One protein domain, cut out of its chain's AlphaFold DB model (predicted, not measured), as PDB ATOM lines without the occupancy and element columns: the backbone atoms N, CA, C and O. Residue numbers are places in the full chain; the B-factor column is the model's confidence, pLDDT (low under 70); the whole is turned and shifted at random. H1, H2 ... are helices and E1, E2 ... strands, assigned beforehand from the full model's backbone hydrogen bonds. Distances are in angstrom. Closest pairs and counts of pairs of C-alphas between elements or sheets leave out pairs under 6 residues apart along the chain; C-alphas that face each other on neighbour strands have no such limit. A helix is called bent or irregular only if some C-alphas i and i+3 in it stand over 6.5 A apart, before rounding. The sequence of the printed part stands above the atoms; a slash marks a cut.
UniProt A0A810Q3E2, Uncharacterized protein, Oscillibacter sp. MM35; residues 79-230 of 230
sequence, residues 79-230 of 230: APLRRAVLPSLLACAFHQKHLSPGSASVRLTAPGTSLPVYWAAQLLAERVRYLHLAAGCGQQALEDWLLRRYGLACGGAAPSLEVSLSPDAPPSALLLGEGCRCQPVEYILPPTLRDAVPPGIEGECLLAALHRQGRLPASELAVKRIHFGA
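This is residues 79 to 230 of the 230 residues of an uncharacterized protein of Oscillibacter sp. MM35 (UniProt A0A810Q3E2). Two small sheets lie towards opposite ends of the long axis: a parallel sheet of E2, E1 and E3 with H3 and H4 over one face, and an antiparallel ribbon of E4 and E5 with H2 packed on E5 and H6 on E4. H1 lies between these two parts, near the middle. The printed part has 152 residues, with six named helices and five named strands in the order H1 H2 E1 H3 E2 H4 E3 H5 E4 H6 E5; the class is mixed, helices and strands. It is compact, with a radius of gyration of the C-alphas of 15.4 A, and spans 46 by 31 by 27 A.

H1, residues 79 to 84, and H2, residues 86 to 96, are close but not clearly touching, about perpendicular at 86 degrees; their closest C-alphas, of Arg 82 and Leu 89, are 7.8 A apart. E1, residues 105 to 112, is the inner strand between E2, residues 130 to 137, and E3, residues 161 to 164. It is parallel to both, with N 108 and O 132 at 2.8 A and N 163 and O 107 at 2.8 A. H3, residues 115 to 125, is on this sheet at a height over the sheet of 9.6 A, along the strands at 9 degrees to E1 on the local plane. E1, H3 and E2 form a strand-helix-strand unit, two parallel neighbour strands with a helix between along the chain, with a right-handed crossover. H4, residues 139 to 150, is on the same face, giving two layers, helices on one face of a sheet; E2, H4 and E3 form a split unit, E1 between its strands, with a left-handed crossover. H3 and H4 touch at a steep tilt of 47 degrees, closest at C-alphas 125 and 150, 7.1 A. H5, residues 178 to 182, only just touches H1, with 3 pairs of C-alphas within 8 A, the closest those of Ala 79 and Cys 180 at 6.3 A. E4, residues 185 to 188, is antiparallel to E5, residues 222 to 226, with N 188 and O 222 at 2.8 A. The closest C-alphas of H2 and E5, of Ser 88 and Val 223, are 5.7 A apart. H6, residues 200 to 212, touches H1 with residues 207 to 212 alone, closest at C-alphas 81 and 208, 5.2 A. Every O i to N i+4 pair is within hydrogen-bond range in H1, H2, H3, H4 and H6; H5 has 0 of 1, and 1 of 2 O i to N i+3 pairs.

H1 begins at C-alpha 79, (-14.843, -4.051, 12.305), and E5 ends at C-alpha 226, (-9.676, 4.962, 22.565). E1 is 20.7 A long, E2 21.0 A, H6 18.4 A, H4 15.9 A, H3 15.2 A and H2 14.9 A. H5 is irregular: C-alphas 178 and 181 are 7.3 A apart.

The two C-alphas farthest apart, of Gln 140 and Asp 195, are 46.9 A apart. The printed part has no cut; the links E3 to H5 and E4 to H6 are long. Mean pLDDT of the printed part is 91.9, and residue 230, the chain's last, is under 70.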
ATOM      1  N   ALA A  79     -14.751  -5.221  13.167       94.00
ATOM      2  CA  ALA A  79     -14.843  -4.051  12.305       94.00
ATOM      3  C   ALA A  79     -16.298  -3.603  12.042       94.00
ATOM      4  O   ALA A  79     -16.541  -2.394  12.031       94.00
ATOM      5  N   PRO A  80     -17.294  -4.499  11.859       93.69
ATOM      6  CA  PRO A  80     -18.691  -4.096  11.709       93.69
ATOM      7  C   PRO A  80     -19.240  -3.382  12.946       93.69
ATOM      8  O   PRO A  80     -19.954  -2.392  12.800       93.69
ATOM      9  N   LEU A  81     -18.874  -3.839  14.150       95.19
ATOM     10  CA  LEU A  81     -19.254  -3.171  15.394       95.19
ATOM     11  C   LEU A  81     -18.652  -1.765  15.443       95.19
ATOM     12  O   LEU A  81     -19.390  -0.805  15.642       95.19
ATOM     13  N   ARG A  82     -17.341  -1.630  15.199       94.69
ATOM     14  CA  ARG A  82     -16.658  -0.324  15.207       94.69
ATOM     15  C   ARG A  82     -17.262   0.667  14.230       94.69
ATOM     16  O   ARG A  82     -17.428   1.836  14.553       94.69
ATOM     17  N   ARG A  83     -17.627   0.197  13.039       94.12
ATOM     18  CA  ARG A  83     -18.311   1.016  12.035       94.12
ATOM     19  C   ARG A  83     -19.693   1.462  12.515       94.12
ATOM     20  O   ARG A  83     -20.047   2.618  12.316       94.12
ATOM     21  N   ALA A  84     -20.439   0.589  13.190       93.81
ATOM     22  CA  ALA A  84     -21.746   0.932  13.745       93.81
ATOM     23  C   ALA A  84     -21.650   1.932  14.915       93.81
ATOM     24  O   ALA A  84     -22.455   2.856  15.000       93.81
ATOM     25  N   VAL A  85     -20.632   1.806  15.775       95.50
ATOM     26  CA  VAL A  85     -20.374   2.743  16.886       95.50
ATOM     27  C   VAL A  85     -19.496   3.939  16.487       95.50
ATOM     28  O   VAL A  85     -19.094   4.722  17.351       95.50
ATOM     29  N   LEU A  86     -19.207   4.121  15.191       94.81
ATOM     30  CA  LEU A  86     -18.341   5.190  14.685       94.81
ATOM     31  C   LEU A  86     -18.728   6.583  15.206       94.81
ATOM     32  O   LEU A  86     -17.825   7.321  15.598       94.81
ATOM     33  N   PRO A  87     -20.018   6.967  15.299       93.94
ATOM     34  CA  PRO A  87     -20.384   8.253  15.888       93.94
ATOM     35  C   PRO A  87     -19.861   8.433  17.321       93.94
ATOM     36  O   PRO A  87     -19.334   9.496  17.650       93.94
ATOM     37  N   SER A  88     -19.946   7.391  18.158       95.12
ATOM     38  CA  SER A  88     -19.422   7.440  19.524       95.12
ATOM     39  C   SER A  88     -17.893   7.408  19.556       95.12
ATOM     40  O   SER A  88     -17.304   8.079  20.404       95.12
ATOM     41  N   LEU A  89     -17.250   6.671  18.643       95.94
ATOM     42  CA  LEU A  89     -15.790   6.673  18.503       95.94
ATOM     43  C   LEU A  89     -15.280   8.068  18.121       95.94
ATOM     44  O   LEU A  89     -14.327   8.551  18.724       95.94
ATOM     45  N   LEU A  90     -15.931   8.747  17.173       94.56
ATOM     46  CA  LEU A  90     -15.560  10.100  16.752       94.56
ATOM     47  C   LEU A  90     -15.744  11.117  17.875       94.56
ATOM     48  O   LEU A  90     -14.846  11.917  18.112       94.56
ATOM     49  N   ALA A  91     -16.865  11.062  18.600       93.81
ATOM     50  CA  ALA A  91     -17.089  11.939  19.747       93.81
ATOM     51  C   ALA A  91     -15.993  11.765  20.814       93.81
ATOM     52  O   ALA A  91     -15.433  12.750  21.297       93.81
ATOM     53  N   CYS A  92     -15.632  10.514  21.128       95.44
ATOM     54  CA  CYS A  92     -14.542  10.203  22.051       95.44
ATOM     55  C   CYS A  92     -13.188  10.702  21.516       95.44
ATOM     56  O   CYS A  92     -12.461  11.388  22.234       95.44
ATOM     57  N   ALA A  93     -12.872  10.434  20.247       94.69
ATOM     58  CA  ALA A  93     -11.618  10.844  19.618       94.69
ATOM     59  C   ALA A  93     -11.461  12.372  19.576       94.69
ATOM     60  O   ALA A  93     -10.386  12.885  19.882       94.69
ATOM     61  N   PHE A  94     -12.525  13.104  19.237       93.56
ATOM     62  CA  PHE A  94     -12.527  14.567  19.241       93.56
ATOM     63  C   PHE A  94     -12.318  15.121  20.641       93.56
ATOM     64  O   PHE A  94     -11.482  16.003  20.820       93.56
ATOM     65  N   HIS A  95     -12.993  14.554  21.641       93.56
ATOM     66  CA  HIS A  95     -12.780  14.939  23.029       93.56
ATOM     67  C   HIS A  95     -11.332  14.678  23.480       93.56
ATOM     68  O   HIS A  95     -10.680  15.578  24.004       93.56
ATOM     69  N   GLN A  96     -10.793  13.480  23.229       93.94
ATOM     70  CA  GLN A  96      -9.423  13.109  23.612       93.94
ATOM     71  C   GLN A  96      -8.345  13.938  22.904       93.94
ATOM     72  O   GLN A  96      -7.283  14.166  23.475       93.94
ATOM     73  N   LYS A  97      -8.596  14.374  21.664       91.00
ATOM     74  CA  LYS A  97      -7.666  15.194  20.872       91.00
ATOM     75  C   LYS A  97      -7.966  16.698  20.946       91.00
ATOM     76  O   LYS A  97      -7.348  17.459  20.209       91.00
ATOM     77  N   HIS A  98      -8.892  17.124  21.809       91.19
ATOM     78  CA  HIS A  98      -9.314  18.524  21.961       91.19
ATOM     79  C   HIS A  98      -9.748  19.195  20.643       91.19
ATOM     80  O   HIS A  98      -9.470  20.368  20.398       91.19
ATOM     81  N   LEU A  99     -10.437  18.445  19.779       89.81
ATOM     82  CA  LEU A  99     -10.949  18.924  18.496       89.81
ATOM     83  C   LEU A  99     -12.410  19.354  18.633       89.81
ATOM     84  O   LEU A  99     -13.224  18.646  19.224       89.81
ATOM     85  N   SER A 100     -12.762  20.491  18.032       85.19
ATOM     86  CA  SER A 100     -14.162  20.898  17.923       85.19
ATOM     87  C   SER A 100     -14.782  20.282  16.658       85.19
ATOM     88  O   SER A 100     -14.182  20.400  15.587       85.19
ATOM     89  N   PRO A 101     -15.968  19.644  16.720       72.75
ATOM     90  CA  PRO A 101     -16.595  19.034  15.540       72.75
ATOM     91  C   PRO A 101     -16.786  20.024  14.378       72.75
ATOM     92  O   PRO A 101     -16.533  19.695  13.222       72.75
ATOM     93  N   GLY A 102     -17.137  21.277  14.696       73.69
ATOM     94  CA  GLY A 102     -17.361  22.344  13.713       73.69
ATOM     95  C   GLY A 102     -16.100  22.856  13.006       73.69
ATOM     96  O   GLY A 102     -16.213  23.546  11.996       73.69
ATOM     97  N   SER A 103     -14.906  22.511  13.501       79.88
ATOM     98  CA  SER A 103     -13.621  22.862  12.883       79.88
ATOM     99  C   SER A 103     -12.767  21.642  12.537       79.88
ATOM    100  O   SER A 103     -11.660  21.804  12.025       79.88
ATOM    101  N   ALA A 104     -13.235  20.431  12.846       85.94
ATOM    102  CA  ALA A 104     -12.456  19.220  12.670       85.94
ATOM    103  C   ALA A 104     -12.218  18.954  11.179       85.94
ATOM    104  O   ALA A 104     -13.154  18.942  10.371       85.94
ATOM    105  N   SER A 105     -10.951  18.723  10.841       91.62
ATOM    106  CA  SER A 105     -10.540  18.177   9.553       91.62
ATOM    107  C   SER A 105     -10.152  16.719   9.745       91.62
ATOM    108  O   SER A 105      -9.318  16.404  10.602       91.62
ATOM    109  N   VAL A 106     -10.770  15.825   8.979       95.25
ATOM    110  CA  VAL A 106     -10.563  14.379   9.089       95.25
ATOM    111  C   VAL A 106     -10.116  13.816   7.751       95.25
ATOM    112  O   VAL A 106     -10.653  14.180   6.710       95.25
ATOM    113  N   ARG A 107      -9.143  12.906   7.772       96.19
ATOM    114  CA  ARG A 107      -8.770  12.092   6.613       96.19
ATOM    115  C   ARG A 107      -9.396  10.709   6.727       96.19
ATOM    116  O   ARG A 107      -9.239  10.066   7.757       96.19
ATOM    117  N   LEU A 108     -10.060  10.252   5.670       96.38
ATOM    118  CA  LEU A 108     -10.515   8.876   5.513       96.38
ATOM    119  C   LEU A 108      -9.560   8.130   4.574       96.38
ATOM    120  O   LEU A 108      -9.483   8.453   3.387       96.38
ATOM    121  N   THR A 109      -8.862   7.130   5.105       95.62
ATOM    122  CA  THR A 109      -7.874   6.331   4.365       95.62
ATOM    123  C   THR A 109      -8.396   4.914   4.130       95.62
ATOM    124  O   THR A 109      -8.888   4.257   5.051       95.62
ATOM    125  N   ALA A 110      -8.283   4.421   2.897       94.94
ATOM    126  CA  ALA A 110      -8.655   3.057   2.529       94.94
ATOM    127  C   ALA A 110      -7.869   2.578   1.291       94.94
ATOM    128  O   ALA A 110      -7.546   3.393   0.427       94.94
ATOM    129  N   PRO A 111      -7.613   1.263   1.142       91.25
ATOM    130  CA  PRO A 111      -6.927   0.726  -0.039       91.25
ATOM    131  C   PRO A 111      -7.738   0.917  -1.335       91.25
ATOM    132  O   PRO A 111      -7.179   1.042  -2.422       91.25
ATOM    133  N   GLY A 112      -9.064   0.978  -1.222       92.69
ATOM    134  CA  GLY A 112      -9.977   1.234  -2.328       92.69
ATOM    135  C   GLY A 112     -11.383   1.518  -1.824       92.69
ATOM    136  O   GLY A 112     -11.720   1.244  -0.666       92.69
ATOM    137  N   THR A 113     -12.213   2.082  -2.694       93.25
ATOM    138  CA  THR A 113     -13.613   2.345  -2.360       93.25
ATOM    139  C   THR A 113     -14.407   1.047  -2.230       93.25
ATOM    140  O   THR A 113     -14.270   0.099  -2.998       93.25
ATOM    141  N   SER A 114     -15.239   0.990  -1.196       93.56
ATOM    142  CA  SER A 114     -16.104  -0.146  -0.879       93.56
ATOM    143  C   SER A 114     -17.285   0.349  -0.051       93.56
ATOM    144  O   SER A 114     -17.254   1.464   0.473       93.56
ATOM    145  N   LEU A 115     -18.330  -0.466   0.104       93.44
ATOM    146  CA  LEU A 115     -19.513  -0.081   0.881       93.44
ATOM    147  C   LEU A 115     -19.176   0.427   2.308       93.44
ATOM    148  O   LEU A 115     -19.694   1.475   2.692       93.44
ATOM    149  N   PRO A 116     -18.250  -0.200   3.068       93.56
ATOM    150  CA  PRO A 116     -17.783   0.346   4.346       93.56
ATOM    151  C   PRO A 116     -17.153   1.740   4.260       93.56
ATOM    152  O   PRO A 116     -17.355   2.548   5.163       93.56
ATOM    153  N   VAL A 117     -16.413   2.033   3.185       95.38
ATOM    154  CA  VAL A 117     -15.801   3.353   2.959       95.38
ATOM    155  C   VAL A 117     -16.880   4.395   2.679       95.38
ATOM    156  O   VAL A 117     -16.834   5.471   3.265       95.38
ATOM    157  N   TYR A 118     -17.886   4.066   1.860       95.56
ATOM    158  CA  TYR A 118     -19.029   4.955   1.614       95.56
ATOM    159  C   TYR A 118     -19.795   5.268   2.906       95.56
ATOM    160  O   TYR A 118     -20.104   6.430   3.165       95.56
ATOM    161  N   TRP A 119     -20.050   4.265   3.752       93.38
ATOM    162  CA  TRP A 119     -20.702   4.485   5.047       93.38
ATOM    163  C   TRP A 119     -19.867   5.340   5.999       93.38
ATOM    164  O   TRP A 119     -20.402   6.250   6.631       93.38
ATOM    165  N   ALA A 120     -18.559   5.088   6.094       94.69
ATOM    166  CA  ALA A 120     -17.675   5.912   6.912       94.69
ATOM    167  C   ALA A 120     -17.636   7.362   6.400       94.69
ATOM    168  O   ALA A 120     -17.776   8.294   7.190       94.69
ATOM    169  N   ALA A 121     -17.518   7.553   5.084       95.44
ATOM    170  CA  ALA A 121     -17.519   8.866   4.449       95.44
ATOM    171  C   ALA A 121     -18.827   9.625   4.698       95.44
ATOM    172  O   ALA A 121     -18.781  10.799   5.048       95.44
ATOM    173  N   GLN A 122     -19.980   8.954   4.597       94.75
ATOM    174  CA  GLN A 122     -21.279   9.532   4.942       94.75
ATOM    175  C   GLN A 122     -21.318  10.028   6.389       94.75
ATOM    176  O   GLN A 122     -21.659  11.180   6.646       94.75
ATOM    177  N   LEU A 123     -20.956   9.164   7.341       92.00
ATOM    178  CA  LEU A 123     -21.013   9.509   8.761       92.00
ATOM    179  C   LEU A 123     -20.081  10.673   9.103       92.00
ATOM    180  O   LEU A 123     -20.429  11.506   9.946       92.00
ATOM    181  N   LEU A 124     -18.918  10.730   8.450       93.25
ATOM    182  CA  LEU A 124     -17.970  11.832   8.568       93.25
ATOM    183  C   LEU A 124     -18.518  13.115   7.947       93.25
ATOM    184  O   LEU A 124     -18.464  14.153   8.600       93.25
ATOM    185  N   ALA A 125     -19.096  13.049   6.747       92.62
ATOM    186  CA  ALA A 125     -19.636  14.204   6.033       92.62
ATOM    187  C   ALA A 125     -20.700  14.968   6.835       92.62
ATOM    188  O   ALA A 125     -20.793  16.186   6.745       92.62
ATOM    189  N   GLU A 126     -21.466  14.262   7.664       90.25
ATOM    190  CA  GLU A 126     -22.471  14.858   8.550       90.25
ATOM    191  C   GLU A 126     -21.882  15.530   9.807       90.25
ATOM    192  O   GLU A 126     -22.600  16.227  10.521       90.25
ATOM    193  N   ARG A 127     -20.607  15.282  10.140       89.06
ATOM    194  CA  ARG A 127     -20.022  15.592  11.464       89.06
ATOM    195  C   ARG A 127     -18.778  16.465  11.427       89.06
ATOM    196  O   ARG A 127     -18.412  17.010  12.467       89.06
ATOM    197  N   VAL A 128     -18.107  16.553  10.283       89.75
ATOM    198  CA  VAL A 128     -16.827  17.254  10.142       89.75
ATOM    199  C   VAL A 128     -16.951  18.400   9.157       89.75
ATOM    200  O   VAL A 128     -17.766  18.365   8.238       89.75
ATOM    201  N   ARG A 129     -16.112  19.423   9.329       88.38
ATOM    202  CA  ARG A 129     -16.093  20.565   8.413       88.38
ATOM    203  C   ARG A 129     -15.312  20.269   7.139       88.38
ATOM    204  O   ARG A 129     -15.712  20.718   6.069       88.38
ATOM    205  N   TYR A 130     -14.204  19.547   7.271       92.56
ATOM    206  CA  TYR A 130     -13.321  19.195   6.164       92.56
ATOM    207  C   TYR A 130     -13.083  17.687   6.162       92.56
ATOM    208  O   TYR A 130     -12.697  17.111   7.181       92.56
ATOM    209  N   LEU A 131     -13.309  17.055   5.012       94.81
ATOM    210  CA  LEU A 131     -13.054  15.636   4.801       94.81
ATOM    211  C   LEU A 131     -12.024  15.480   3.687       94.81
ATOM    212  O   LEU A 131     -12.226  15.958   2.577       94.81
ATOM    213  N   HIS A 132     -10.924  14.802   3.979       96.06
ATOM    214  CA  HIS A 132      -9.929  14.397   2.992       96.06
ATOM    215  C   HIS A 132     -10.113  12.923   2.680       96.06
ATOM    216  O   HIS A 132     -10.287  12.123   3.598       96.06
ATOM    217  N   LEU A 133     -10.024  12.557   1.407       95.31
ATOM    218  CA  LEU A 133     -10.062  11.165   0.985       95.31
ATOM    219  C   LEU A 133      -8.680  10.722   0.515       95.31
ATOM    220  O   LEU A 133      -8.004  11.417  -0.238       95.31
ATOM    221  N   ALA A 134      -8.282   9.549   0.985       94.19
ATOM    222  CA  ALA A 134      -7.145   8.789   0.494       94.19
ATOM    223  C   ALA A 134      -7.631   7.354   0.258       94.19
ATOM    224  O   ALA A 134      -7.298   6.432   1.001       94.19
ATOM    225  N   ALA A 135      -8.524   7.198  -0.722       86.94
ATOM    226  CA  ALA A 135      -9.266   5.969  -0.986       86.94
ATOM    227  C   ALA A 135      -8.939   5.449  -2.391       86.94
ATOM    228  O   ALA A 135      -9.762   5.585  -3.286       86.94
ATOM    229  N   GLY A 136      -7.745   4.866  -2.561       88.31
ATOM    230  CA  GLY A 136      -7.135   4.422  -3.828       88.31
ATOM    231  C   GLY A 136      -8.052   4.369  -5.061       88.31
ATOM    232  O   GLY A 136      -8.348   5.388  -5.688       88.31
ATOM    233  N   CYS A 137      -8.482   3.170  -5.461       90.38
ATOM    234  CA  CYS A 137      -9.361   3.023  -6.621       90.38
ATOM    235  C   CYS A 137     -10.799   3.502  -6.329       90.38
ATOM    236  O   CYS A 137     -11.419   3.142  -5.323       90.38
ATOM    237  N   GLY A 138     -11.357   4.293  -7.252       92.19
ATOM    238  CA  GLY A 138     -12.729   4.807  -7.174       92.19
ATOM    239  C   GLY A 138     -12.911   6.069  -6.323       92.19
ATOM    240  O   GLY A 138     -14.053   6.488  -6.136       92.19
ATOM    241  N   GLN A 139     -11.827   6.707  -5.855       95.44
ATOM    242  CA  GLN A 139     -11.895   7.944  -5.066       95.44
ATOM    243  C   GLN A 139     -12.743   9.034  -5.734       95.44
ATOM    244  O   GLN A 139     -13.635   9.574  -5.090       95.44
ATOM    245  N   GLN A 140     -12.525   9.306  -7.024       95.50
ATOM    246  CA  GLN A 140     -13.261  10.351  -7.746       95.50
ATOM    247  C   GLN A 140     -14.778  10.131  -7.701       95.50
ATOM    248  O   GLN A 140     -15.541  11.065  -7.482       95.50
ATOM    249  N   ALA A 141     -15.231   8.884  -7.861       96.31
ATOM    250  CA  ALA A 141     -16.653   8.562  -7.801       96.31
ATOM    251  C   ALA A 141     -17.236   8.809  -6.399       96.31
ATOM    252  O   ALA A 141     -18.375   9.258  -6.274       96.31
ATOM    253  N   LEU A 142     -16.450   8.548  -5.348       96.69
ATOM    254  CA  LEU A 142     -16.832   8.841  -3.969       96.69
ATOM    255  C   LEU A 142     -16.866  10.354  -3.697       96.69
ATOM    256  O   LEU A 142     -17.811  10.822  -3.065       96.69
ATOM    257  N   GLU A 143     -15.893  11.120  -4.194       96.50
ATOM    258  CA  GLU A 143     -15.882  12.590  -4.108       96.50
ATOM    259  C   GLU A 143     -17.102  13.199  -4.801       96.50
ATOM    260  O   GLU A 143     -17.832  13.987  -4.196       96.50
ATOM    261  N   ASP A 144     -17.382  12.773  -6.033       96.88
ATOM    262  CA  ASP A 144     -18.547  13.214  -6.798       96.88
ATOM    263  C   ASP A 144     -19.853  12.875  -6.070       96.88
ATOM    264  O   ASP A 144     -20.784  13.684  -6.028       96.88
ATOM    265  N   TRP A 145     -19.939  11.678  -5.483       96.56
ATOM    266  CA  TRP A 145     -21.098  11.260  -4.703       96.56
ATOM    267  C   TRP A 145     -21.286  12.121  -3.449       96.56
ATOM    268  O   TRP A 145     -22.406  12.566  -3.189       96.56
ATOM    269  N   LEU A 146     -20.211  12.409  -2.706       96.44
ATOM    270  CA  LEU A 146     -20.249  13.274  -1.523       96.44
ATOM    271  C   LEU A 146     -20.670  14.701  -1.875       96.44
ATOM    272  O   LEU A 146     -21.534  15.271  -1.205       96.44
ATOM    273  N   LEU A 147     -20.119  15.251  -2.957       95.88
ATOM    274  CA  LEU A 147     -20.466  16.582  -3.432       95.88
ATOM    275  C   LEU A 147     -21.938  16.650  -3.853       95.88
ATOM    276  O   LEU A 147     -22.656  17.553  -3.432       95.88
ATOM    277  N   ARG A 148     -22.423  15.677  -4.635       96.31
ATOM    278  CA  ARG A 148     -23.819  15.655  -5.109       96.31
ATOM    279  C   ARG A 148     -24.824  15.413  -3.989       96.31
ATOM    280  O   ARG A 148     -25.917  15.972  -4.027       96.31
ATOM    281  N   ARG A 149     -24.500  14.545  -3.025       95.31
ATOM    282  CA  ARG A 149     -25.446  14.107  -1.987       95.31
ATOM    283  C   ARG A 149     -25.434  14.994  -0.745       95.31
ATOM    284  O   ARG A 149     -26.496  15.193  -0.163       95.31
ATOM    285  N   TYR A 150     -24.267  15.505  -0.355       92.12
ATOM    286  CA  TYR A 150     -24.071  16.255   0.891       92.12
ATOM    287  C   TYR A 150     -23.533  17.674   0.665       92.12
ATOM    288  O   TYR A 150     -23.364  18.411   1.630       92.12
ATOM    289  N   GLY A 151     -23.243  18.074  -0.580       92.00
ATOM    290  CA  GLY A 151     -22.628  19.374  -0.869       92.00
ATOM    291  C   GLY A 151     -21.189  19.492  -0.358       92.00
ATOM    292  O   GLY A 151     -20.675  20.602  -0.235       92.00
ATOM    293  N   LEU A 152     -20.545  18.367  -0.027       90.62
ATOM    294  CA  LEU A 152     -19.231  18.345   0.603       90.62
ATOM    295  C   LEU A 152     -18.128  18.192  -0.446       90.62
ATOM    296  O   LEU A 152     -17.961  17.122  -1.030       90.62
ATOM    297  N   ALA A 153     -17.342  19.249  -0.641       89.94
ATOM    298  CA  ALA A 153     -16.090  19.167  -1.380       89.94
ATOM    299  C   ALA A 153     -14.996  18.564  -0.485       89.94
ATOM    300  O   ALA A 153     -14.807  19.002   0.653       89.94
ATOM    301  N   CYS A 154     -14.280  17.564  -0.997       90.12
ATOM    302  CA  CYS A 154     -13.174  16.954  -0.267       90.12
ATOM    303  C   CYS A 154     -11.926  17.856  -0.306       90.12
ATOM    304  O   CYS A 154     -11.653  18.506  -1.313       90.12
ATOM    305  N   GLY A 155     -11.166  17.896   0.790       87.62
ATOM    306  CA  GLY A 155      -9.968  18.726   0.942       87.62
ATOM    307  C   GLY A 155     -10.113  19.860   1.965       87.62
ATOM    308  O   GLY A 155     -10.923  19.796   2.890       87.62
ATOM    309  N   GLY A 156      -9.294  20.907   1.818       86.56
ATOM    310  CA  GLY A 156      -9.276  22.073   2.711       86.56
ATOM    311  C   GLY A 156      -8.158  22.016   3.756       86.56
ATOM    312  O   GLY A 156      -7.008  21.734   3.425       86.56
ATOM    313  N   ALA A 157      -8.482  22.310   5.019       85.38
ATOM    314  CA  ALA A 157      -7.500  22.378   6.106       85.38
ATOM    315  C   ALA A 157      -6.794  21.034   6.346       85.38
ATOM    316  O   ALA A 157      -7.412  19.981   6.189       85.38
ATOM    317  N   ALA A 158      -5.529  21.060   6.776       88.94
ATOM    318  CA  ALA A 158      -4.765  19.846   7.068       88.94
ATOM    319  C   ALA A 158      -5.503  18.937   8.079       88.94
ATOM    320  O   ALA A 158      -6.031  19.442   9.075       88.94
ATOM    321  N   PRO A 159      -5.573  17.615   7.834       91.19
ATOM    322  CA  PRO A 159      -6.335  16.701   8.676       91.19
ATOM    323  C   PRO A 159      -5.722  16.590  10.074       91.19
ATOM    324  O   PRO A 159      -4.526  16.356  10.225       91.19
ATOM    325  N   SER A 160      -6.560  16.741  11.098       91.94
ATOM    326  CA  SER A 160      -6.183  16.634  12.516       91.94
ATOM    327  C   SER A 160      -6.448  15.240  13.097       91.94
ATOM    328  O   SER A 160      -5.908  14.883  14.143       91.94
ATOM    329  N   LEU A 161      -7.287  14.446  12.427       93.94
ATOM    330  CA  LEU A 161      -7.567  13.051  12.752       93.94
ATOM    331  C   LEU A 161      -7.576  12.225  11.467       93.94
ATOM    332  O   LEU A 161      -8.133  12.645  10.454       93.94
ATOM    333  N   GLU A 162      -7.007  11.029  11.528       95.31
ATOM    334  CA  GLU A 162      -7.140  10.029  10.477       95.31
ATOM    335  C   GLU A 162      -8.093   8.924  10.934       95.31
ATOM    336  O   GLU A 162      -8.016   8.448  12.066       95.31
ATOM    337  N   VAL A 163      -8.997   8.530  10.047       96.31
ATOM    338  CA  VAL A 163      -9.894   7.388  10.178       96.31
ATOM    339  C   VAL A 163      -9.510   6.417   9.076       96.31
ATOM    340  O   VAL A 163      -9.597   6.754   7.897       96.31
ATOM    341  N   SER A 164      -9.061   5.223   9.440       95.19
ATOM    342  CA  SER A 164      -8.467   4.297   8.482       95.19
ATOM    343  C   SER A 164      -9.174   2.951   8.466       95.19
ATOM    344  O   SER A 164      -9.428   2.329   9.500       95.19
ATOM    345  N   LEU A 165      -9.475   2.492   7.254       93.88
ATOM    346  CA  LEU A 165      -9.860   1.116   6.959       93.88
ATOM    347  C   LEU A 165      -8.669   0.306   6.421       93.88
ATOM    348  O   LEU A 165      -8.825  -0.878   6.137       93.88
ATOM    349  N   SER A 166      -7.501   0.937   6.272       88.81
ATOM    350  CA  SER A 166      -6.274   0.298   5.797       88.81
ATOM    351  C   SER A 166      -5.585  -0.493   6.917       88.81
ATOM    352  O   SER A 166      -5.612  -0.040   8.066       88.81
ATOM    353  N   PRO A 167      -4.943  -1.636   6.616       81.19
ATOM    354  CA  PRO A 167      -4.100  -2.343   7.581       81.19
ATOM    355  C   PRO A 167      -2.857  -1.530   7.979       81.19
ATOM    356  O   PRO A 167      -2.457  -1.570   9.138       81.19
ATOM    357  N   ASP A 168      -2.310  -0.722   7.065       84.44
ATOM    358  CA  ASP A 168      -1.079   0.063   7.269       84.44
ATOM    359  C   ASP A 168      -1.348   1.459   7.859       84.44
ATOM    360  O   ASP A 168      -0.680   2.446   7.544       84.44
ATOM    361  N   ALA A 169      -2.401   1.578   8.666       88.38
ATOM    362  CA  ALA A 169      -2.785   2.840   9.276       88.38
ATOM    363  C   ALA A 169      -1.727   3.323  10.287       88.38
ATOM    364  O   ALA A 169      -1.172   2.507  11.029       88.38
ATOM    365  N   PRO A 170      -1.478   4.641  10.395       90.25
ATOM    366  CA  PRO A 170      -0.569   5.144  11.411       90.25
ATOM    367  C   PRO A 170      -1.139   4.885  12.819       90.25
ATOM    368  O   PRO A 170      -2.359   4.908  13.000       90.25
ATOM    369  N   PRO A 171      -0.292   4.742  13.856       88.81
ATOM    370  CA  PRO A 171      -0.754   4.427  15.215       88.81
ATOM    371  C   PRO A 171      -1.695   5.484  15.826       88.81
ATOM    372  O   PRO A 171      -2.437   5.218  16.772       88.81
ATOM    373  N   SER A 172      -1.672   6.707  15.290       90.94
ATOM    374  CA  SER A 172      -2.528   7.822  15.696       90.94
ATOM    375  C   SER A 172      -3.922   7.816  15.050       90.94
ATOM    376  O   SER A 172      -4.751   8.650  15.436       90.94
ATOM    377  N   ALA A 173      -4.180   6.916  14.094       94.31
ATOM    378  CA  ALA A 173      -5.451   6.798  13.389       94.31
ATOM    379  C   ALA A 173      -6.513   6.057  14.213       94.31
ATOM    380  O   ALA A 173      -6.225   5.192  15.040       94.31
ATOM    381  N   LEU A 174      -7.776   6.377  13.947       95.56
ATOM    382  CA  LEU A 174      -8.923   5.589  14.380       95.56
ATOM    383  C   LEU A 174      -9.133   4.430  13.399       95.56
ATOM    384  O   LEU A 174      -9.370   4.663  12.214       95.56
ATOM    385  N   LEU A 175      -9.063   3.193  13.886       95.12
ATOM    386  CA  LEU A 175      -9.097   1.999  13.040       95.12
ATOM    387  C   LEU A 175     -10.522   1.451  12.905       95.12
ATOM    388  O   LEU A 175     -11.193   1.206  13.910       95.12
ATOM    389  N   LEU A 176     -10.960   1.230  11.660       94.56
ATOM    390  CA  LEU A 176     -12.286   0.699  11.295       94.56
ATOM    391  C   LEU A 176     -12.235  -0.540  10.378       94.56
ATOM    392  O   LEU A 176     -13.285  -1.051   9.977       94.56
ATOM    393  N   GLY A 177     -11.031  -0.993  10.019       90.19
ATOM    394  CA  GLY A 177     -10.782  -2.131   9.130       90.19
ATOM    395  C   GLY A 177     -10.125  -3.319   9.835       90.19
ATOM    396  O   GLY A 177     -10.346  -3.562  11.018       90.19
ATOM    397  N   GLU A 178      -9.281  -4.052   9.118       80.50
ATOM    398  CA  GLU A 178      -8.628  -5.268   9.630       80.50
ATOM    399  C   GLU A 178      -7.737  -5.002  10.857       80.50
ATOM    400  O   GLU A 178      -7.659  -5.829  11.765       80.50
ATOM    401  N   GLY A 179      -7.158  -3.800  10.949       85.38
ATOM    402  CA  GLY A 179      -6.322  -3.373  12.073       85.38
ATOM    403  C   GLY A 179      -7.067  -3.090  13.383       85.38
ATOM    404  O   GLY A 179      -6.414  -2.826  14.389       85.38
ATOM    405  N   CYS A 180      -8.408  -3.156  13.429       90.31
ATOM    406  CA  CYS A 180      -9.172  -2.829  14.645       90.31
ATOM    407  C   CYS A 180      -8.667  -3.582  15.883       90.31
ATOM    408  O   CYS A 180      -8.625  -3.016  16.972       90.31
ATOM    409  N   ARG A 181      -8.260  -4.849  15.716       88.12
ATOM    410  CA  ARG A 181      -7.843  -5.711  16.832       88.12
ATOM    411  C   ARG A 181      -6.588  -5.209  17.546       88.12
ATOM    412  O   ARG A 181      -6.422  -5.527  18.715       88.12
ATOM    413  N   CYS A 182      -5.754  -4.424  16.865       87.62
ATOM    414  CA  CYS A 182      -4.515  -3.870  17.408       87.62
ATOM    415  C   CYS A 182      -4.729  -2.555  18.172       87.62
ATOM    416  O   CYS A 182      -3.805  -2.051  18.791       87.62
ATOM    417  N   GLN A 183      -5.930  -1.969  18.125       91.94
ATOM    418  CA  GLN A 183      -6.242  -0.728  18.832       91.94
ATOM    419  C   GLN A 183      -7.229  -1.021  19.960       91.94
ATOM    420  O   GLN A 183      -8.404  -1.225  19.669       91.94
ATOM    421  N   PRO A 184      -6.824  -1.005  21.237       92.25
ATOM    422  CA  PRO A 184      -7.754  -1.212  22.339       92.25
ATOM    423  C   PRO A 184      -8.804  -0.093  22.428       92.25
ATOM    424  O   PRO A 184      -8.489   1.098  22.332       92.25
ATOM    425  N   VAL A 185     -10.064  -0.473  22.659       94.69
ATOM    426  CA  VAL A 185     -11.178   0.457  22.895       94.69
ATOM    427  C   VAL A 185     -11.930   0.039  24.153       94.69
ATOM    428  O   VAL A 185     -12.347  -1.108  24.300       94.69
ATOM    429  N   GLU A 186     -12.117   0.986  25.071       95.12
ATOM    430  CA  GLU A 186     -12.955   0.801  26.251       95.12
ATOM    431  C   GLU A 186     -14.373   1.292  25.966       95.12
ATOM    432  O   GLU A 186     -14.587   2.460  25.628       95.12
ATOM    433  N   TYR A 187     -15.346   0.413  26.182       95.12
ATOM    434  CA  TYR A 187     -16.766   0.711  26.037       95.12
ATOM    435  C   TYR A 187     -17.419   0.945  27.402       95.12
ATOM    436  O   TYR A 187     -17.081   0.307  28.399       95.12
ATOM    437  N   ILE A 188     -18.386   1.856  27.441       94.44
ATOM    438  CA  ILE A 188     -19.346   1.976  28.533       94.44
ATOM    439  C   ILE A 188     -20.474   0.999  28.218       94.44
ATOM    440  O   ILE A 188     -21.219   1.190  27.257       94.44
ATOM    441  N   LEU A 189     -20.564  -0.062  29.014       93.75
ATOM    442  CA  LEU A 189     -21.522  -1.139  28.792       93.75
ATOM    443  C   LEU A 189     -22.867  -0.857  29.472       93.75
ATOM    444  O   LEU A 189     -22.887  -0.298  30.582       93.75
ATOM    445  N   PRO A 190     -23.984  -1.305  28.867       91.31
ATOM    446  CA  PRO A 190     -25.268  -1.314  29.546       91.31
ATOM    447  C   PRO A 190     -25.200  -2.207  30.800       91.31
ATOM    448  O   PRO A 190     -24.401  -3.151  30.846       91.31
ATOM    449  N   PRO A 191     -26.033  -1.950  31.826       88.75
ATOM    450  CA  PRO A 191     -25.989  -2.690  33.091       88.75
ATOM    451  C   PRO A 191     -26.084  -4.213  32.927       88.75
ATOM    452  O   PRO A 191     -25.435  -4.948  33.659       88.75
ATOM    453  N   THR A 192     -26.828  -4.683  31.924       87.06
ATOM    454  CA  THR A 192     -27.014  -6.108  31.605       87.06
ATOM    455  C   THR A 192     -25.741  -6.820  31.144       87.06
ATOM    456  O   THR A 192     -25.659  -8.040  31.253       87.06
ATOM    457  N   LEU A 193     -24.756  -6.080  30.626       90.62
ATOM    458  CA  LEU A 193     -23.508  -6.624  30.082       90.62
ATOM    459  C   LEU A 193     -22.286  -6.336  30.955       90.62
ATOM    460  O   LEU A 193     -21.244  -6.952  30.740       90.62
ATOM    461  N   ARG A 194     -22.406  -5.432  31.934       86.62
ATOM    462  CA  ARG A 194     -21.280  -4.913  32.725       86.62
ATOM    463  C   ARG A 194     -20.460  -6.005  33.414       86.62
ATOM    464  O   ARG A 194     -19.239  -5.929  33.383       86.62
ATOM    465  N   ASP A 195     -21.127  -7.009  33.977       87.81
ATOM    466  CA  ASP A 195     -20.469  -8.101  34.710       87.81
ATOM    467  C   ASP A 195     -20.281  -9.366  33.856       87.81
ATOM    468  O   ASP A 195     -19.604 -10.310  34.260       87.81
ATOM    469  N   ALA A 196     -20.892  -9.406  32.668       89.00
ATOM    470  CA  ALA A 196     -20.909 -10.586  31.805       89.00
ATOM    471  C   ALA A 196     -19.832 -10.549  30.711       89.00
ATOM    472  O   ALA A 196     -19.427 -11.604  30.217       89.00
ATOM    473  N   VAL A 197     -19.384  -9.353  30.321       92.25
ATOM    474  CA  VAL A 197     -18.407  -9.147  29.249       92.25
ATOM    475  C   VAL A 197     -17.074  -8.697  29.858       92.25
ATOM    476  O   VAL A 197     -17.036  -7.656  30.516       92.25
ATOM    477  N   PRO A 198     -15.974  -9.447  29.657       92.06
ATOM    478  CA  PRO A 198     -14.657  -9.045  30.136       92.06
ATOM    479  C   PRO A 198     -14.164  -7.784  29.405       92.06
ATOM    480  O   PRO A 198     -14.613  -7.496  28.297       92.06
ATOM    481  N   PRO A 199     -13.230  -7.015  29.985       89.81
ATOM    482  CA  PRO A 199     -12.591  -5.909  29.277       89.81
ATOM    483  C   PRO A 199     -11.648  -6.409  28.165       89.81
ATOM    484  O   PRO A 199     -11.256  -7.573  28.125       89.81
ATOM    485  N   GLY A 200     -11.231  -5.499  27.281       90.38
ATOM    486  CA  GLY A 200     -10.238  -5.778  26.238       90.38
ATOM    487  C   GLY A 200     -10.807  -6.449  24.984       90.38
ATOM    488  O   GLY A 200     -12.016  -6.437  24.739       90.38
ATOM    489  N   ILE A 201      -9.915  -7.019  24.164       91.00
ATOM    490  CA  ILE A 201     -10.263  -7.543  22.833       91.00
ATOM    491  C   ILE A 201     -11.244  -8.718  22.884       91.00
ATOM    492  O   ILE A 201     -12.101  -8.857  22.013       91.00
ATOM    493  N   GLU A 202     -11.149  -9.544  23.925       92.88
ATOM    494  CA  GLU A 202     -12.069 -10.648  24.190       92.88
ATOM    495  C   GLU A 202     -13.502 -10.132  24.337       92.88
ATOM    496  O   GLU A 202     -14.418 -10.611  23.665       92.88
ATOM    497  N   GLY A 203     -13.673  -9.096  25.162       94.00
ATOM    498  CA  GLY A 203     -14.943  -8.418  25.355       94.00
ATOM    499  C   GLY A 203     -15.478  -7.809  24.074       94.00
ATOM    500  O   GLY A 203     -16.631  -8.039  23.717       94.00
ATOM    501  N   GLU A 204     -14.638  -7.084  23.335       95.25
ATOM    502  CA  GLU A 204     -15.036  -6.467  22.069       95.25
ATOM    503  C   GLU A 204     -15.496  -7.509  21.034       95.25
ATOM    504  O   GLU A 204     -16.488  -7.286  20.339       95.25
ATOM    505  N   CYS A 205     -14.861  -8.688  20.985       95.00
ATOM    506  CA  CYS A 205     -15.315  -9.810  20.157       95.00
ATOM    507  C   CYS A 205     -16.718 -10.295  20.555       95.00
ATOM    508  O   CYS A 205     -17.550 -10.573  19.686       95.00
ATOM    509  N   LEU A 206     -17.006 -10.385  21.857       95.38
ATOM    510  CA  LEU A 206     -18.325 -10.782  22.355       95.38
ATOM    511  C   LEU A 206     -19.390  -9.720  22.049       95.38
ATOM    512  O   LEU A 206     -20.477 -10.065  21.586       95.38
ATOM    513  N   LEU A 207     -19.072  -8.432  22.223       96.12
ATOM    514  CA  LEU A 207     -19.957  -7.325  21.845       96.12
ATOM    515  C   LEU A 207     -20.241  -7.336  20.338       96.12
ATOM    516  O   LEU A 207     -21.391  -7.179  19.926       96.12
ATOM    517  N   ALA A 208     -19.222  -7.589  19.513       95.88
ATOM    518  CA  ALA A 208     -19.378  -7.665  18.065       95.88
ATOM    519  C   ALA A 208     -20.283  -8.832  17.659       95.88
ATOM    520  O   ALA A 208     -21.143  -8.687  16.786       95.88
ATOM    521  N   ALA A 209     -20.157  -9.971  18.340       95.88
ATOM    522  CA  ALA A 209     -21.037 -11.109  18.127       95.88
ATOM    523  C   ALA A 209     -22.492 -10.829  18.531       95.88
ATOM    524  O   ALA A 209     -23.404 -11.205  17.791       95.88
ATOM    525  N   LEU A 210     -22.718 -10.158  19.668       95.62
ATOM    526  CA  LEU A 210     -24.053  -9.744  20.114       95.62
ATOM    527  C   LEU A 210     -24.697  -8.767  19.128       95.62
ATOM    528  O   LEU A 210     -25.853  -8.955  18.743       95.62
ATOM    529  N   HIS A 211     -23.935  -7.772  18.671       95.19
ATOM    530  CA  HIS A 211     -24.384  -6.797  17.682       95.19
ATOM    531  C   HIS A 211     -24.742  -7.461  16.350       95.19
ATOM    532  O   HIS A 211     -25.820  -7.231  15.810       95.19
ATOM    533  N   ARG A 212     -23.889  -8.366  15.848       94.31
ATOM    534  CA  ARG A 212     -24.149  -9.123  14.610       94.31
ATOM    535  C   ARG A 212     -25.437  -9.952  14.674       94.31
ATOM    536  O   ARG A 212     -26.041 -10.215  13.643       94.31
ATOM    537  N   GLN A 213     -25.852 -10.368  15.868       93.50
ATOM    538  CA  GLN A 213     -27.085 -11.126  16.099       93.50
ATOM    539  C   GLN A 213     -28.287 -10.231  16.446       93.50
ATOM    540  O   GLN A 213     -29.340 -10.748  16.812       93.50
ATOM    541  N   GLY A 214     -28.137  -8.903  16.374       92.69
ATOM    542  CA  GLY A 214     -29.198  -7.938  16.680       92.69
ATOM    543  C   GLY A 214     -29.583  -7.871  18.160       92.69
ATOM    544  O   GLY A 214     -30.627  -7.326  18.492       92.69
ATOM    545  N   ARG A 215     -28.763  -8.437  19.055       92.06
ATOM    546  CA  ARG A 215     -29.030  -8.496  20.506       92.06
ATOM    547  C   ARG A 215     -28.451  -7.316  21.278       92.06
ATOM    548  O   ARG A 215     -28.740  -7.166  22.458       92.06
ATOM    549  N   LEU A 216     -27.605  -6.529  20.623       93.56
ATOM    550  CA  LEU A 216     -26.988  -5.330  21.168       93.56
ATOM    551  C   LEU A 216     -26.993  -4.254  20.081       93.56
ATOM    552  O   LEU A 216     -26.189  -4.344  19.150       93.56
ATOM    553  N   PRO A 217     -27.893  -3.265  20.141       92.69
ATOM    554  CA  PRO A 217     -27.874  -2.166  19.191       92.69
ATOM    555  C   PRO A 217     -26.676  -1.253  19.471       92.69
ATOM    556  O   PRO A 217     -26.331  -0.977  20.618       92.69
ATOM    557  N   ALA A 218     -26.049  -0.736  18.412       90.56
ATOM    558  CA  ALA A 218     -24.879   0.136  18.545       90.56
ATOM    559  C   ALA A 218     -25.170   1.430  19.332       90.56
ATOM    560  O   ALA A 218     -24.264   1.985  19.939       90.56
ATOM    561  N   SER A 219     -26.426   1.886  19.364       90.31
ATOM    562  CA  SER A 219     -26.861   3.061  20.131       90.31
ATOM    563  C   SER A 219     -26.797   2.880  21.648       90.31
ATOM    564  O   SER A 219     -26.763   3.870  22.370       90.31
ATOM    565  N   GLU A 220     -26.796   1.638  22.141       91.38
ATOM    566  CA  GLU A 220     -26.654   1.333  23.573       91.38
ATOM    567  C   GLU A 220     -25.189   1.274  24.021       91.38
ATOM    568  O   GLU A 220     -24.907   1.204  25.219       91.38
ATOM    569  N   LEU A 221     -24.248   1.310  23.074       93.06
ATOM    570  CA  LEU A 221     -22.821   1.330  23.350       93.06
ATOM    571  C   LEU A 221     -22.284   2.751  23.244       93.06
ATOM    572  O   LEU A 221     -22.304   3.369  22.180       93.06
ATOM    573  N   ALA A 222     -21.718   3.234  24.343       93.44
ATOM    574  CA  ALA A 222     -20.891   4.429  24.330       93.44
ATOM    575  C   ALA A 222     -19.413   4.048  24.439       93.44
ATOM    576  O   ALA A 222     -19.044   3.030  25.023       93.44
ATOM    577  N   VAL A 223     -18.549   4.880  23.875       96.25
ATOM    578  CA  VAL A 223     -17.097   4.709  23.931       96.25
ATOM    579  C   VAL A 223     -16.548   5.559  25.067       96.25
ATOM    580  O   VAL A 223     -16.715   6.777  25.083       96.25
ATOM    581  N   LYS A 224     -15.872   4.909  26.013       95.38
ATOM    582  CA  LYS A 224     -15.218   5.561  27.149       95.38
ATOM    583  C   LYS A 224     -13.857   6.122  26.755       95.38
ATOM    584  O   LYS A 224     -13.522   7.247  27.119       95.38
ATOM    585  N   ARG A 225     -13.047   5.312  26.066       95.75
ATOM    586  CA  ARG A 225     -11.653   5.638  25.755       95.75
ATOM    587  C   ARG A 225     -11.173   4.878  24.526       95.75
ATOM    588  O   ARG A 225     -11.397   3.675  24.425       95.75
ATOM    589  N   ILE A 226     -10.455   5.571  23.648       95.50
ATOM    590  CA  ILE A 226      -9.676   4.962  22.565       95.50
ATOM    591  C   ILE A 226      -8.197   5.053  22.942       95.50
ATOM    592  O   ILE A 226      -7.736   6.096  23.421       95.50
ATOM    593  N   HIS A 227      -7.462   3.960  22.751       93.50
ATOM    594  CA  HIS A 227      -6.020   3.907  22.975       93.50
ATOM    595  C   HIS A 227      -5.296   4.082  21.638       93.50
ATOM    596  O   HIS A 227      -5.185   3.154  20.844       93.50
ATOM    597  N   PHE A 228      -4.852   5.310  21.360       89.06
ATOM    598  CA  PHE A 228      -4.015   5.617  20.197       89.06
ATOM    599  C   PHE A 228      -2.557   5.247  20.490       89.06
ATOM    600  O   PHE A 228      -2.067   5.561  21.573       89.06
ATOM    601  N   GLY A 229      -1.851   4.661  19.520       72.31
ATOM    602  CA  GLY A 229      -0.413   4.397  19.633       72.31
ATOM    603  C   GLY A 229      -0.009   3.151  20.425       72.31
ATOM    604  O   GLY A 229       1.126   3.121  20.895       72.31
ATOM    605  N   ALA A 230      -0.920   2.190  20.607       54.62
ATOM    606  CA  ALA A 230      -0.606   0.890  21.205       54.62
ATOM    607  C   ALA A 230       0.233   0.019  20.257       54.62
ATOM    608  O   ALA A 230      -0.019   0.087  19.031       54.62
TER     609      ALA A 230